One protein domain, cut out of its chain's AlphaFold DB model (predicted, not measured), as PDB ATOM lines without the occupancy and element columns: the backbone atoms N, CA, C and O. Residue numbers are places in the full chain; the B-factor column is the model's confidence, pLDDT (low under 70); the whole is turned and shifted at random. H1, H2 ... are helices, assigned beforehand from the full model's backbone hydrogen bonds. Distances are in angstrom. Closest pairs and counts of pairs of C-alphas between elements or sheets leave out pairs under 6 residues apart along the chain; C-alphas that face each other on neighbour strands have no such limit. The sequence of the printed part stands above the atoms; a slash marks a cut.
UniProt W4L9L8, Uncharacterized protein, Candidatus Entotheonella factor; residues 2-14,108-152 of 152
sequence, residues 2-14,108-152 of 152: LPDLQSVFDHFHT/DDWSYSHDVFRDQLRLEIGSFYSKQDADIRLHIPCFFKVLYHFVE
ATOM      1  N   LEU A   2     -25.708  49.284  30.370       59.81
ATOM      2  CA  LEU A   2     -25.395  50.680  30.689       59.81
ATOM      3  C   LEU A   2     -26.152  51.103  31.957       59.81
ATOM      4  O   LEU A   2     -27.322  50.730  32.094       59.81
ATOM      5  N   PRO A   3     -25.519  51.869  32.855       62.41
ATOM      6  CA  PRO A   3     -26.172  52.405  34.041       62.41
ATOM      7  C   PRO A   3     -27.105  53.581  33.737       62.41
ATOM      8  O   PRO A   3     -27.813  54.041  34.624       62.41
ATOM      9  N   ASP A   4     -27.141  54.051  32.493       74.69
ATOM     10  CA  ASP A   4     -27.957  55.186  32.074       74.69
ATOM     11  C   ASP A   4     -29.431  54.797  31.865       74.69
ATOM     12  O   ASP A   4     -29.956  54.775  30.756       74.69
ATOM     13  N   LEU A   5     -30.094  54.412  32.957       88.06
ATOM     14  CA  LEU A   5     -31.544  54.205  33.015       88.06
ATOM     15  C   LEU A   5     -32.270  55.403  33.637       88.06
ATOM     16  O   LEU A   5     -33.492  55.370  33.748       88.06
ATOM     17  N   GLN A   6     -31.547  56.451  34.049       91.31
ATOM     18  CA  GLN A   6     -32.158  57.591  34.734       91.31
ATOM     19  C   GLN A   6     -33.221  58.240  33.849       91.31
ATOM     20  O   GLN A   6     -34.339  58.453  34.300       91.31
ATOM     21  N   SER A   7     -32.916  58.415  32.560       90.00
ATOM     22  CA  SER A   7     -33.875  58.925  31.579       90.00
ATOM     23  C   SER A   7     -35.145  58.071  31.480       90.00
ATOM     24  O   SER A   7     -36.229  58.626  31.332       90.00
ATOM     25  N   VAL A   8     -35.055  56.743  31.611       91.50
ATOM     26  CA  VAL A   8     -36.236  55.864  31.633       91.50
ATOM     27  C   VAL A   8     -37.102  56.178  32.845       91.50
ATOM     28  O   VAL A   8     -38.316  56.267  32.708       91.50
ATOM     29  N   PHE A   9     -36.497  56.379  34.015       92.75
ATOM     30  CA  PHE A   9     -37.227  56.685  35.248       92.75
ATOM     31  C   PHE A   9     -37.830  58.085  35.248       92.75
ATOM     32  O   PHE A   9     -38.971  58.240  35.677       92.75
ATOM     33  N   ASP A  10     -37.104  59.069  34.721       91.81
ATOM     34  CA  ASP A  10     -37.544  60.463  34.648       91.81
ATOM     35  C   ASP A  10     -38.758  60.639  33.724       91.81
ATOM     36  O   ASP A  10     -39.622  61.473  33.985       91.81
ATOM     37  N   HIS A  11     -38.839  59.839  32.657       91.38
ATOM     38  CA  HIS A  11     -39.925  59.893  31.672       91.38
ATOM     39  C   HIS A  11     -40.977  58.795  31.868       91.38
ATOM     40  O   HIS A  11     -41.899  58.673  31.058       91.38
ATOM     41  N   PHE A  12     -40.852  57.976  32.914       92.25
ATOM     42  CA  PHE A  12     -41.831  56.935  33.181       92.25
ATOM     43  C   PHE A  12     -43.149  57.562  33.644       92.25
ATOM     44  O   PHE A  12     -43.163  58.442  34.501       92.25
ATOM     45  N   HIS A  13     -44.269  57.079  33.100       89.06
ATOM     46  CA  HIS A  13     -45.599  57.642  33.365       89.06
ATOM     47  C   HIS A  13     -45.945  57.682  34.865       89.06
ATOM     48  O   HIS A  13     -46.651  58.577  35.321       89.06
ATOM     49  N   THR A  14     -45.453  56.712  35.637       91.69
ATOM     50  CA  THR A  14     -45.669  56.635  37.083       91.69
ATOM     51  C   THR A  14     -44.348  56.838  37.797       91.69
ATOM     52  O   THR A  14     -43.522  55.934  37.811       91.69
ATOM     53  N   ASP A 108     -47.663  56.591  46.461       91.38
ATOM     54  CA  ASP A 108     -48.711  56.124  47.380       91.38
ATOM     55  C   ASP A 108     -50.131  56.253  46.793       91.38
ATOM     56  O   ASP A 108     -51.041  55.551  47.227       91.38
ATOM     57  N   ASP A 109     -50.326  57.120  45.795       92.06
ATOM     58  CA  ASP A 109     -51.584  57.316  45.065       92.06
ATOM     59  C   ASP A 109     -51.759  56.355  43.873       92.06
ATOM     60  O   ASP A 109     -52.737  56.446  43.127       92.06
ATOM     61  N   TRP A 110     -50.842  55.401  43.690       93.00
ATOM     62  CA  TRP A 110     -50.937  54.392  42.642       93.00
ATOM     63  C   TRP A 110     -52.084  53.404  42.885       93.00
ATOM     64  O   TRP A 110     -52.123  52.681  43.877       93.00
ATOM     65  N   SER A 111     -52.999  53.318  41.919       92.81
ATOM     66  CA  SER A 111     -54.244  52.550  42.053       92.81
ATOM     67  C   SER A 111     -54.102  51.030  41.895       92.81
ATOM     68  O   SER A 111     -55.052  50.304  42.186       92.81
ATOM     69  N   TYR A 112     -52.968  50.530  41.392       93.06
ATOM     70  CA  TYR A 112     -52.761  49.101  41.112       93.06
ATOM     71  C   TYR A 112     -51.761  48.461  42.083       93.06
ATOM     72  O   TYR A 112     -51.173  49.111  42.942       93.06
ATOM     73  N   SER A 113     -51.530  47.153  41.950       93.00
ATOM     74  CA  SER A 113     -50.524  46.474  42.767       93.00
ATOM     75  C   SER A 113     -49.098  46.924  42.415       93.00
ATOM     76  O   SER A 113     -48.807  47.382  41.303       93.00
ATOM     77  N   HIS A 114     -48.174  46.736  43.362       91.44
ATOM     78  CA  HIS A 114     -46.745  46.978  43.142       91.44
ATOM     79  C   HIS A 114     -46.156  46.067  42.053       91.44
ATOM     80  O   HIS A 114     -45.184  46.446  41.403       91.44
ATOM     81  N   ASP A 115     -46.725  44.877  41.846       91.50
ATOM     82  CA  ASP A 115     -46.248  43.949  40.819       91.50
ATOM     83  C   ASP A 115     -46.585  44.449  39.413       91.50
ATOM     84  O   ASP A 115     -45.704  44.459  38.557       91.50
ATOM     85  N   VAL A 116     -47.794  44.992  39.205       93.62
ATOM     86  CA  VAL A 116     -48.171  45.633  37.932       93.62
ATOM     87  C   VAL A 116     -47.229  46.793  37.610       93.62
ATOM     88  O   VAL A 116     -46.731  46.891  36.491       93.62
ATOM     89  N   PHE A 117     -46.926  47.636  38.601       94.50
ATOM     90  CA  PHE A 117     -45.959  48.722  38.439       94.50
ATOM     91  C   PHE A 117     -44.570  48.202  38.037       94.50
ATOM     92  O   PHE A 117     -43.956  48.710  37.099       94.50
ATOM     93  N   ARG A 118     -44.067  47.164  38.719       92.00
ATOM     94  CA  ARG A 118     -42.752  46.576  38.418       92.00
ATOM     95  C   ARG A 118     -42.700  45.967  37.026       92.00
ATOM     96  O   ARG A 118     -41.666  46.077  36.372       92.00
ATOM     97  N   ASP A 119     -43.772  45.327  36.580       92.75
ATOM     98  CA  ASP A 119     -43.831  44.737  35.246       92.75
ATOM     99  C   ASP A 119     -43.862  45.814  34.160       92.75
ATOM    100  O   ASP A 119     -43.091  45.722  33.206       92.75
ATOM    101  N   GLN A 120     -44.634  46.889  34.342       94.00
ATOM    102  CA  GLN A 120     -44.603  48.047  33.439       94.00
ATOM    103  C   GLN A 120     -43.212  48.690  33.384       94.00
ATOM    104  O   GLN A 120     -42.682  48.936  32.302       94.00
ATOM    105  N   LEU A 121     -42.572  48.886  34.538       92.81
ATOM    106  CA  LEU A 121     -41.228  49.454  34.607       92.81
ATOM    107  C   LEU A 121     -40.189  48.566  33.903       92.81
ATOM    108  O   LEU A 121     -39.316  49.059  33.191       92.81
ATOM    109  N   ARG A 122     -40.280  47.241  34.070       91.12
ATOM    110  CA  ARG A 122     -39.412  46.276  33.370       91.12
ATOM    111  C   ARG A 122     -39.607  46.328  31.861       91.12
ATOM    112  O   ARG A 122     -38.617  46.237  31.136       91.12
ATOM    113  N   LEU A 123     -40.850  46.459  31.397       91.88
ATOM    114  CA  LEU A 123     -41.157  46.593  29.976       91.88
ATOM    115  C   LEU A 123     -40.535  47.863  29.396       91.88
ATOM    116  O   LEU A 123     -39.920  47.786  28.335       91.88
ATOM    117  N   GLU A 124     -40.603  48.990  30.105       91.31
ATOM    118  CA  GLU A 124     -39.970  50.232  29.648       91.31
ATOM    119  C   GLU A 124     -38.444  50.148  29.623       91.31
ATOM    120  O   GLU A 124     -37.820  50.557  28.647       91.31
ATOM    121  N   ILE A 125     -37.821  49.521  30.624       89.00
ATOM    122  CA  ILE A 125     -36.373  49.252  30.600       89.00
ATOM    123  C   ILE A 125     -36.004  48.340  29.419       89.00
ATOM    124  O   ILE A 125     -35.008  48.570  28.732       89.00
ATOM    125  N   GLY A 126     -36.803  47.302  29.158       86.25
ATOM    126  CA  GLY A 126     -36.605  46.409  28.016       86.25
ATOM    127  C   GLY A 126     -36.741  47.138  26.677       86.25
ATOM    128  O   GLY A 126     -35.890  46.981  25.804       86.25
ATOM    129  N   SER A 127     -37.772  47.974  26.546       87.75
ATOM    130  CA  SER A 127     -38.044  48.854  25.401       87.75
ATOM    131  C   SER A 127     -36.915  49.858  25.173       87.75
ATOM    132  O   SER A 127     -36.509  50.096  24.037       87.75
ATOM    133  N   PHE A 128     -36.364  50.421  26.246       86.88
ATOM    134  CA  PHE A 128     -35.208  51.303  26.181       86.88
ATOM    135  C   PHE A 128     -34.000  50.585  25.585       86.88
ATOM    136  O   PHE A 128     -33.445  51.051  24.593       86.88
ATOM    137  N   TYR A 129     -33.623  49.424  26.131       80.69
ATOM    138  CA  TYR A 129     -32.462  48.693  25.622       80.69
ATOM    139  C   TYR A 129     -32.671  48.150  24.205       80.69
ATOM    140  O   TYR A 129     -31.717  48.149  23.431       80.69
ATOM    141  N   SER A 130     -33.881  47.722  23.829       80.62
ATOM    142  CA  SER A 130     -34.138  47.198  22.479       80.62
ATOM    143  C   SER A 130     -33.988  48.255  21.382       80.62
ATOM    144  O   SER A 130     -33.648  47.915  20.252       80.62
ATOM    145  N   LYS A 131     -34.196  49.536  21.703       80.81
ATOM    146  CA  LYS A 131     -34.099  50.652  20.747       80.81
ATOM    147  C   LYS A 131     -32.674  51.150  20.510       80.81
ATOM    148  O   LYS A 131     -32.459  51.951  19.606       80.81
ATOM    149  N   GLN A 132     -31.693  50.696  21.284       72.62
ATOM    150  CA  GLN A 132     -30.324  51.204  21.204       72.62
ATOM    151  C   GLN A 132     -29.404  50.369  20.286       72.62
ATOM    152  O   GLN A 132     -28.244  50.108  20.601       72.62
ATOM    153  N   ASP A 133     -29.916  49.969  19.121       56.69
ATOM    154  CA  ASP A 133     -29.357  48.984  18.171       56.69
ATOM    155  C   ASP A 133     -27.967  49.315  17.547       56.69
ATOM    156  O   ASP A 133     -27.446  48.582  16.699       56.69
ATOM    157  N   ALA A 134     -27.341  50.423  17.953       56.97
ATOM    158  CA  ALA A 134     -26.064  50.908  17.422       56.97
ATOM    159  C   ALA A 134     -25.053  51.374  18.487       56.97
ATOM    160  O   ALA A 134     -23.938  51.755  18.125       56.97
ATOM    161  N   ASP A 135     -25.390  51.353  19.782       63.38
ATOM    162  CA  ASP A 135     -24.422  51.739  20.814       63.38
ATOM    163  C   ASP A 135     -23.532  50.542  21.177       63.38
ATOM    164  O   ASP A 135     -23.968  49.584  21.816       63.38
ATOM    165  N   ILE A 136     -22.254  50.598  20.788       57.78
ATOM    166  CA  ILE A 136     -21.248  49.569  21.102       57.78
ATOM    167  C   ILE A 136     -21.052  49.352  22.612       57.78
ATOM    168  O   ILE A 136     -20.558  48.301  23.021       57.78
ATOM    169  N   ARG A 137     -21.464  50.314  23.453       57.78
ATOM    170  CA  ARG A 137     -21.480  50.188  24.920       57.78
ATOM    171  C   ARG A 137     -22.586  49.244  25.406       57.78
ATOM    172  O   ARG A 137     -22.613  48.856  26.576       57.78
ATOM    173  N   LEU A 138     -23.500  48.839  24.525       59.84
ATOM    174  CA  LEU A 138     -24.585  47.917  24.821       59.84
ATOM    175  C   LEU A 138     -24.310  46.530  24.261       59.84
ATOM    176  O   LEU A 138     -24.681  46.164  23.148       59.84
ATOM    177  N   HIS A 139     -23.725  45.700  25.114       57.34
ATOM    178  CA  HIS A 139     -23.440  44.312  24.773       57.34
ATOM    179  C   HIS A 139     -24.696  43.474  24.488       57.34
ATOM    180  O   HIS A 139     -24.590  42.499  23.763       57.34
ATOM    181  N   ILE A 140     -25.876  43.829  25.016       62.75
ATOM    182  CA  ILE A 140     -27.098  43.015  24.855       62.75
ATOM    183  C   ILE A 140     -27.742  43.182  23.462       62.75
ATOM    184  O   ILE A 140     -27.889  42.170  22.780       62.75
ATOM    185  N   PRO A 141     -28.080  44.396  22.983       58.59
ATOM    186  CA  PRO A 141     -28.582  44.601  21.621       58.59
ATOM    187  C   PRO A 141     -27.565  44.165  20.564       58.59
ATOM    188  O   PRO A 141     -27.924  43.462  19.626       58.59
ATOM    189  N   CYS A 142     -26.278  44.477  20.770       57.47
ATOM    190  CA  CYS A 142     -25.201  44.025  19.889       57.47
ATOM    191  C   CYS A 142     -25.138  42.489  19.810       57.47
ATOM    192  O   CYS A 142     -25.112  41.925  18.719       57.47
ATOM    193  N   PHE A 143     -25.201  41.792  20.951       59.75
ATOM    194  CA  PHE A 143     -25.236  40.329  20.988       59.75
ATOM    195  C   PHE A 143     -26.466  39.751  20.275       59.75
ATOM    196  O   PHE A 143     -26.321  38.830  19.475       59.75
ATOM    197  N   PHE A 144     -27.664  40.301  20.501       64.81
ATOM    198  CA  PHE A 144     -28.875  39.839  19.813       64.81
ATOM    199  C   PHE A 144     -28.836  40.084  18.300       64.81
ATOM    200  O   PHE A 144     -29.280  39.229  17.540       64.81
ATOM    201  N   LYS A 145     -28.254  41.197  17.850       62.75
ATOM    202  CA  LYS A 145     -28.062  41.503  16.426       62.75
ATOM    203  C   LYS A 145     -27.091  40.542  15.745       62.75
ATOM    204  O   LYS A 145     -27.350  40.088  14.633       62.75
ATOM    205  N   VAL A 146     -25.995  40.208  16.428       63.03
ATOM    206  CA  VAL A 146     -25.037  39.195  15.970       63.03
ATOM    207  C   VAL A 146     -25.719  37.832  15.869       63.03
ATOM    208  O   VAL A 146     -25.592  37.175  14.844       63.03
ATOM    209  N   LEU A 147     -26.493  37.427  16.880       65.69
ATOM    210  CA  LEU A 147     -27.256  36.175  16.830       65.69
ATOM    211  C   LEU A 147     -28.279  36.153  15.689       65.69
ATOM    212  O   LEU A 147     -28.399  35.132  15.023       65.69
ATOM    213  N   TYR A 148     -28.979  37.261  15.442       63.84
ATOM    214  CA  TYR A 148     -29.918  37.376  14.324       63.84
ATOM    215  C   TYR A 148     -29.225  37.113  12.977       63.84
ATOM    216  O   TYR A 148     -29.722  36.326  12.182       63.84
ATOM    217  N   HIS A 149     -28.026  37.670  12.768       62.31
ATOM    218  CA  HIS A 149     -27.217  37.435  11.561       62.31
ATOM    219  C   HIS A 149     -26.703  35.993  11.398       62.31
ATOM    220  O   HIS A 149     -26.216  35.655  10.327       62.31
ATOM    221  N   PHE A 150     -26.754  35.159  12.441       61.72
ATOM    222  CA  PHE A 150     -26.359  33.747  12.367       61.72
ATOM    223  C   PHE A 150     -27.542  32.788  12.163       61.72
ATOM    224  O   PHE A 150     -27.320  31.589  11.997       61.72
ATOM    225  N   VAL A 151     -28.781  33.283  12.239       61.28
ATOM    226  CA  VAL A 151     -30.013  32.487  12.080       61.28
ATOM    227  C   VAL A 151     -30.698  32.755  10.726       61.28
ATOM    228  O   VAL A 151     -31.578  31.987  10.336       61.28
ATOM    229  N   GLU A 152     -30.264  33.784   9.992       46.56
ATOM    230  CA  GLU A 152     -30.471  33.946   8.538       46.56
ATOM    231  C   GLU A 152     -29.350  33.268   7.733       46.56
ATOM    232  O   GLU A 152     -29.661  32.742   6.639       46.56
TER     233      GLU A 152
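AT A GLANCE: This is residues 2 to 14 and 108 to 152 of the 152 residues of an uncharacterized protein of Candidatus Entotheonella factor (UniProt W4L9L8). Two helices, the long H2 and the shorter H3, follow each other nearly end to end and meet in an open corner near the end of H2 and the beginning of H3, while a separate short piece with the small helix H1 lies beside the later part of H2. H2 and H3 together make most of the length, and residues 111 to 116 and 146 to 152 stick out at its two ends. The printed part has 58 residues with three named helices in the order H1, H2, H3 and no named strand, and its class is all helix. The whole is loose, with a radius of gyration of the C-alphas of 14.7 A, and is a rod spanning 47 by 22 by 13 A.

IN THESE COORDINATES: The printed part begins at Leu 2, with its C-alpha at (-25.395, 50.680, 30.689). H1 is residues 6 to 10, from Gln 6 to Asp 10. After the cut, H2 is residues 114 to 130, the longest helix with 17 residues and 24.2 A from first to last C-alpha; it begins with C-alpha 114 at (-46.745, 46.978, 43.142). H3 is residues 139 to 149, 15.4 A long, and ends with C-alpha 149 at (-27.217, 37.435, 11.561).

HOW THE PARTS SIT: H1 and H2 only just touch, with 3 pairs of C-alphas within 8 A, and H2 does so with residues 124 to 128 alone. Their closest C-alphas are those of Val 8 and Ile 125, 6.7 A apart. H2 and H3 also only just touch, with 3 pairs of C-alphas within 8 A, and here H2 touches with residues 129 to 130 alone. The closest C-alphas of this pair are those of Ser 130 and Pro 141, 6.2 A apart. H2 and H3 run the same way at a steep tilt of 63 degrees, with their centres 20.7 A apart. H1 and H3 are apart. In H1, H2 and H3 every O i to N i+4 pair is within hydrogen-bond range.

THE WHOLE: The two C-alphas farthest apart are those of Asp 108 and Glu 152, at 48.3 A. Residues 15 to 107 are cut out and not printed, and C-alphas 14 and 108 are 10.7 A apart across the cut. The link from H1 to H2 runs across this cut; the link from H2 to H3, with 8 residues between them, is short. Residues 111 to 116, of which 114 to 116 belong to H2, stand free, and so do residues 146 to 152, of which 146 to 149 belong to H3. The mean pLDDT of the printed part is 78.3; it is under 70 at residues 2 to 3 and 133 to 152, and H3 has a mean of 62.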